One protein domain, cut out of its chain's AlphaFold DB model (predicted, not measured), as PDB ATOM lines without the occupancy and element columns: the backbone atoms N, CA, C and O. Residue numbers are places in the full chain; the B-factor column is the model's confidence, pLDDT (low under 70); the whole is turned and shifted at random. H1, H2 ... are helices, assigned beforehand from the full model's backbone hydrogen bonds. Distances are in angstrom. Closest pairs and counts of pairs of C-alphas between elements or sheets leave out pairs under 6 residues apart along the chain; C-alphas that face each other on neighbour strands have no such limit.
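What this domain is: This is residues 2 to 9 and 18 to 57 of the 63 residues of an uncharacterized protein of Globisporangium ultimum (strain ATCC 200006 / CBS 805.95 / DAOM BR144) (UniProt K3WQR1). What shape does the model show? The long helix H3 and the shorter H2 make the arms of a wide, open V, joined at its bottom by residues 32 to 34, and the short helix H1 lies between the arms, off to one side of their plane, and packs on H2. Residues 42 to 57 of H3 stick out alone and make much of the length. What is it made of? The printed part has 48 residues with three named helices, in the order H1, H2, H3, and no named strand; its class is all helix. How large is it? It is extended, with a radius of gyration of the C-alphas of 15.3 A and spans of 50 by 21 by 10 A.

Where its parts are: Where is the longest helix? H3 is residues 35 to 57, 33.5 A long, ending at C-alpha 57 at (116.513, 60.245, 31.964). Where are the others? H2 is residues 19 to 31, 18.4 A long, and H1 is residues 2 to 9, 10.7 A long, beginning at C-alpha 2 at (136.351, 62.226, 9.114).

How they stand to each other: What comes near H3? H1 is close but not clearly touching, with the C-alphas of Ile 2 and Cys 41 closest at 7.5 A, at a steep tilt of 60 degrees, opposite ways. H2 and H3 are apart. What does H1 touch? It touches residues 26 to 30 of H2 alone, with the C-alphas of Val 6 and His 29 closest at 6.3 A, at a steep tilt of 50 degrees, opposite ways. How are the backbones? In H1, H2 and H3 every O i to N i+4 pair is within hydrogen-bond range.

The domain as a whole: How far does it reach? The C-alphas farthest apart, those of Ser 18 and Asp 57, are 50.1 A apart. Where is the cut? Residues 10 to 17 are not printed, and C-alphas 9 and 18 are 14.8 A apart across it; the link from H2 to H3 is tight. Is confidence low anywhere? No printed residue is under 70, and the mean pLDDT of the printed part is 89.3.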
ATOM      1  N   ILE A   2     135.246  61.853  10.024       86.19
ATOM      2  CA  ILE A   2     136.351  62.226   9.114       86.19
ATOM      3  C   ILE A   2     136.967  61.017   8.397       86.19
ATOM      4  O   ILE A   2     137.049  60.987   7.174       86.19
ATOM      5  N   TRP A   3     137.332  59.973   9.146       85.88
ATOM      6  CA  TRP A   3     137.923  58.768   8.559       85.88
ATOM      7  C   TRP A   3     136.978  58.034   7.596       85.88
ATOM      8  O   TRP A   3     137.422  57.465   6.602       85.88
ATOM      9  N   ALA A   4     135.667  58.065   7.849       87.31
ATOM     10  CA  ALA A   4     134.686  57.495   6.930       87.31
ATOM     11  C   ALA A   4     134.624  58.295   5.618       87.31
ATOM     12  O   ALA A   4     134.629  57.691   4.548       87.31
ATOM     13  N   ALA A   5     134.662  59.630   5.695       86.75
ATOM     14  CA  ALA A   5     134.707  60.504   4.523       86.75
ATOM     15  C   ALA A   5     135.994  60.307   3.703       86.75
ATOM     16  O   ALA A   5     135.930  60.140   2.487       86.75
ATOM     17  N   VAL A   6     137.154  60.235   4.367       87.44
ATOM     18  CA  VAL A   6     138.446  59.970   3.711       87.44
ATOM     19  C   VAL A   6     138.417  58.628   2.983       87.44
ATOM     20  O   VAL A   6     138.740  58.578   1.801       87.44
ATOM     21  N   LYS A   7     137.957  57.553   3.638       87.19
ATOM     22  CA  LYS A   7     137.820  56.239   2.992       87.19
ATOM     23  C   LYS A   7     136.867  56.271   1.800       87.19
ATOM     24  O   LYS A   7     137.175  55.673   0.776       87.19
ATOM     25  N   MET A   8     135.728  56.956   1.921       88.06
ATOM     26  CA  MET A   8     134.750  57.054   0.837       88.06
ATOM     27  C   MET A   8     135.332  57.773  -0.380       88.06
ATOM     28  O   MET A   8     135.118  57.329  -1.504       88.06
ATOM     29  N   ASN A   9     136.086  58.851  -0.169       86.56
ATOM     30  CA  ASN A   9     136.710  59.564  -1.276       86.56
ATOM     31  C   ASN A   9     137.868  58.779  -1.893       86.56
ATOM     32  O   ASN A   9     137.937  58.666  -3.110       86.56
ATOM     33  N   SER A  18     146.259  50.812  -6.665       90.00
ATOM     34  CA  SER A  18     147.629  50.882  -6.160       90.00
ATOM     35  C   SER A  18     147.679  51.431  -4.736       90.00
ATOM     36  O   SER A  18     147.075  52.460  -4.425       90.00
ATOM     37  N   LEU A  19     148.477  50.796  -3.874       88.19
ATOM     38  CA  LEU A  19     148.720  51.270  -2.506       88.19
ATOM     39  C   LEU A  19     149.372  52.661  -2.467       88.19
ATOM     40  O   LEU A  19     149.092  53.441  -1.560       88.19
ATOM     41  N   ILE A  20     150.198  52.990  -3.463       89.69
ATOM     42  CA  ILE A  20     150.857  54.302  -3.549       89.69
ATOM     43  C   ILE A  20     149.814  55.401  -3.789       89.69
ATOM     44  O   ILE A  20     149.866  56.457  -3.159       89.69
ATOM     45  N   GLU A  21     148.839  55.149  -4.663       86.06
ATOM     46  CA  GLU A  21     147.777  56.112  -4.962       86.06
ATOM     47  C   GLU A  21     146.828  56.277  -3.771       86.06
ATOM     48  O   GLU A  21     146.488  57.400  -3.402       86.06
ATOM     49  N   VAL A  22     146.496  55.176  -3.084       88.50
ATOM     50  CA  VAL A  22     145.756  55.214  -1.812       88.50
ATOM     51  C   VAL A  22     146.451  56.116  -0.799       88.50
ATOM     52  O   VAL A  22     145.792  56.955  -0.180       88.50
ATOM     53  N   GLU A  23     147.768  55.980  -0.627       91.31
ATOM     54  CA  GLU A  23     148.523  56.811   0.310       91.31
ATOM     55  C   GLU A  23     148.464  58.294  -0.083       91.31
ATOM     56  O   GLU A  23     148.186  59.154   0.761       91.31
ATOM     57  N   GLN A  24     148.682  58.604  -1.363       92.31
ATOM     58  CA  GLN A  24     148.666  59.977  -1.869       92.31
ATOM     59  C   GLN A  24     147.291  60.634  -1.703       92.31
ATOM     60  O   GLN A  24     147.204  61.742  -1.165       92.31
ATOM     61  N   LEU A  25     146.218  59.944  -2.097       90.88
ATOM     62  CA  LEU A  25     144.838  60.418  -1.968       90.88
ATOM     63  C   LEU A  25     144.443  60.611  -0.502       90.88
ATOM     64  O   LEU A  25     143.866  61.638  -0.139       90.88
ATOM     65  N   THR A  26     144.831  59.675   0.363       90.56
ATOM     66  CA  THR A  26     144.585  59.768   1.807       90.56
ATOM     67  C   THR A  26     145.268  61.000   2.398       90.56
ATOM     68  O   THR A  26     144.623  61.808   3.069       90.56
ATOM     69  N   ARG A  27     146.564  61.199   2.115       91.94
ATOM     70  CA  ARG A  27     147.317  62.370   2.599       91.94
ATOM     71  C   ARG A  27     146.747  63.677   2.061       91.94
ATOM     72  O   ARG A  27     146.647  64.643   2.815       91.94
ATOM     73  N   LYS A  28     146.375  63.713   0.780       91.12
ATOM     74  CA  LYS A  28     145.763  64.883   0.139       91.12
ATOM     75  C   LYS A  28     144.455  65.254   0.826       91.12
ATOM     76  O   LYS A  28     144.278  66.410   1.197       91.12
ATOM     77  N   HIS A  29     143.566  64.287   1.044       88.19
ATOM     78  CA  HIS A  29     142.293  64.576   1.689       88.19
ATOM     79  C   HIS A  29     142.446  65.005   3.129       88.19
ATOM     80  O   HIS A  29     141.841  66.003   3.482       88.19
ATOM     81  N   ILE A  30     143.281  64.329   3.923       89.88
ATOM     82  CA  ILE A  30     143.518  64.712   5.321       89.88
ATOM     83  C   ILE A  30     144.048  66.149   5.420       89.88
ATOM     84  O   ILE A  30     143.611  66.899   6.285       89.88
ATOM     85  N   ARG A  31     144.954  66.555   4.521       90.75
ATOM     86  CA  ARG A  31     145.500  67.923   4.497       90.75
ATOM     87  C   ARG A  31     144.488  68.985   4.075       90.75
ATOM     88  O   ARG A  31     144.639  70.132   4.471       90.75
ATOM     89  N   ASN A  32     143.482  68.614   3.287       90.25
ATOM     90  CA  ASN A  32     142.444  69.530   2.814       90.25
ATOM     91  C   ASN A  32     141.256  69.652   3.779       90.25
ATOM     92  O   ASN A  32     140.296  70.354   3.465       90.25
ATOM     93  N   ILE A  33     141.281  68.965   4.924       88.88
ATOM     94  CA  ILE A  33     140.227  69.096   5.927       88.88
ATOM     95  C   ILE A  33     140.411  70.420   6.655       88.88
ATOM     96  O   ILE A  33     141.370  70.599   7.406       88.88
ATOM     97  N   ASP A  34     139.460  71.321   6.455       91.00
ATOM     98  CA  ASP A  34     139.431  72.599   7.148       91.00
ATOM     99  C   ASP A  34     138.884  72.454   8.582       91.00
ATOM    100  O   ASP A  34     138.131  71.534   8.916       91.00
ATOM    101  N   SER A  35     139.250  73.411   9.425       90.88
ATOM    102  CA  SER A  35     138.746  73.635  10.780       90.88
ATOM    103  C   SER A  35     137.223  73.505  10.891       90.88
ATOM    104  O   SER A  35     136.738  72.868  11.823       90.88
ATOM    105  N   ALA A  36     136.468  74.012   9.913       90.50
ATOM    106  CA  ALA A  36     135.010  73.924   9.893       90.50
ATOM    107  C   ALA A  36     134.491  72.473   9.888       90.50
ATOM    108  O   ALA A  36     133.501  72.167  10.555       90.50
ATOM    109  N   GLU A  37     135.157  71.557   9.180       87.69
ATOM    110  CA  GLU A  37     134.768  70.140   9.173       87.69
ATOM    111  C   GLU A  37     135.097  69.447  10.496       87.69
ATOM    112  O   GLU A  37     134.335  68.598  10.967       87.69
ATOM    113  N   TRP A  38     136.184  69.854  11.153       89.62
ATOM    114  CA  TRP A  38     136.480  69.409  12.512       89.62
ATOM    115  C   TRP A  38     135.430  69.903  13.506       89.62
ATOM    116  O   TRP A  38     134.940  69.111  14.311       89.62
ATOM    117  N   THR A  39     135.014  71.168  13.406       92.94
ATOM    118  CA  THR A  39     133.951  71.735  14.246       92.94
ATOM    119  C   THR A  39     132.637  70.975  14.082       92.94
ATOM    120  O   THR A  39     132.021  70.624  15.086       92.94
ATOM    121  N   LYS A  40     132.237  70.637  12.849       91.12
ATOM    122  CA  LYS A  40     131.038  69.816  12.604       91.12
ATOM    123  C   LYS A  40     131.121  68.448  13.276       91.12
ATOM    124  O   LYS A  40     130.127  67.972  13.815       91.12
ATOM    125  N   CYS A  41     132.295  67.816  13.266       89.88
ATOM    126  CA  CYS A  41     132.483  66.528  13.933       89.88
ATOM    127  C   CYS A  41     132.326  66.643  15.450       89.88
ATOM    128  O   CYS A  41     131.679  65.792  16.049       89.88
ATOM    129  N   VAL A  42     132.877  67.696  16.058       92.25
ATOM    130  CA  VAL A  42     132.723  67.958  17.497       92.25
ATOM    131  C   VAL A  42     131.256  68.211  17.845       92.25
ATOM    132  O   VAL A  42     130.732  67.583  18.756       92.25
ATOM    133  N   GLN A  43     130.572  69.064  17.077       94.25
ATOM    134  CA  GLN A  43     129.144  69.344  17.264       94.25
ATOM    135  C   GLN A  43     128.284  68.085  17.137       94.25
ATOM    136  O   GLN A  43     127.338  67.909  17.898       94.25
ATOM    137  N   HIS A  44     128.612  67.199  16.195       92.31
ATOM    138  CA  HIS A  44     127.908  65.931  16.059       92.31
ATOM    139  C   HIS A  44     128.101  65.034  17.286       92.31
ATOM    140  O   HIS A  44     127.125  64.454  17.746       92.31
ATOM    141  N   CYS A  45     129.321  64.937  17.827       92.88
ATOM    142  CA  CYS A  45     129.562  64.167  19.047       92.88
ATOM    143  C   CYS A  45     128.758  64.710  20.231       92.88
ATOM    144  O   CYS A  45     128.104  63.920  20.895       92.88
ATOM    145  N   ILE A  46     128.758  66.034  20.438       93.50
ATOM    146  CA  ILE A  46     127.976  66.685  21.503       93.50
ATOM    147  C   ILE A  46     126.495  66.337  21.357       93.50
ATOM    148  O   ILE A  46     125.882  65.852  22.292       93.50
ATOM    149  N   LYS A  47     125.942  66.495  20.149       94.38
ATOM    150  CA  LYS A  47     124.540  66.171  19.887       94.38
ATOM    151  C   LYS A  47     124.205  64.711  20.220       94.38
ATOM    152  O   LYS A  47     123.165  64.444  20.800       94.38
ATOM    153  N   VAL A  48     125.054  63.773  19.800       92.81
ATOM    154  CA  VAL A  48     124.841  62.342  20.064       92.81
ATOM    155  C   VAL A  48     124.921  62.051  21.562       92.81
ATOM    156  O   VAL A  48     124.156  61.243  22.068       92.81
ATOM    157  N   GLU A  49     125.839  62.702  22.268       91.38
ATOM    158  CA  GLU A  49     125.970  62.582  23.718       91.38
ATOM    159  C   GLU A  49     124.735  63.131  24.449       91.38
ATOM    160  O   GLU A  49     124.188  62.428  25.294       91.38
ATOM    161  N   ASP A  50     124.230  64.302  24.055       92.75
ATOM    162  CA  ASP A  50     122.980  64.868  24.582       92.75
ATOM    163  C   ASP A  50     121.790  63.916  24.347       92.75
ATOM    164  O   ASP A  50     121.027  63.643  25.269       92.75
ATOM    165  N   GLU A  51     121.676  63.319  23.151       92.81
ATOM    166  CA  GLU A  51     120.637  62.320  22.843       92.81
ATOM    167  C   GLU A  51     120.711  61.089  23.765       92.81
ATOM    168  O   GLU A  51     119.678  60.527  24.133       92.81
ATOM    169  N   TYR A  52     121.918  60.656  24.148       88.31
ATOM    170  CA  TYR A  52     122.090  59.559  25.104       88.31
ATOM    171  C   TYR A  52     121.698  59.959  26.526       88.31
ATOM    172  O   TYR A  52     121.113  59.135  27.229       88.31
ATOM    173  N   TYR A  53     122.014  61.185  26.946       85.31
ATOM    174  CA  TYR A  53     121.619  61.700  28.256       85.31
ATOM    175  C   TYR A  53     120.098  61.815  28.374       85.31
ATOM    176  O   TYR A  53     119.528  61.226  29.293       85.31
ATOM    177  N   ASP A  54     119.441  62.444  27.398       87.94
ATOM    178  CA  ASP A  54     117.980  62.573  27.364       87.94
ATOM    179  C   ASP A  54     117.300  61.194  27.397       87.94
ATOM    180  O   ASP A  54     116.379  60.952  28.175       87.94
ATOM    181  N   ALA A  55     117.802  60.239  26.607       86.00
ATOM    182  CA  ALA A  55     117.270  58.877  26.596       86.00
ATOM    183  C   ALA A  55     117.507  58.116  27.912       86.00
ATOM    184  O   ALA A  55     116.781  57.164  28.198       86.00
ATOM    185  N   SER A  56     118.529  58.488  28.691       79.44
ATOM    186  CA  SER A  56     118.817  57.872  29.990       79.44
ATOM    187  C   SER A  56     117.913  58.389  31.110       79.44
ATOM    188  O   SER A  56     117.571  57.614  32.003       79.44
ATOM    189  N   ASP A  57     117.466  59.645  31.022       72.00
ATOM    190  CA  ASP A  57     116.513  60.245  31.964       72.00
ATOM    191  C   ASP A  57     115.105  59.628  31.840       72.00
ATOM    192  O   ASP A  57     114.354  59.578  32.816       72.00
TER     193      ASP A  57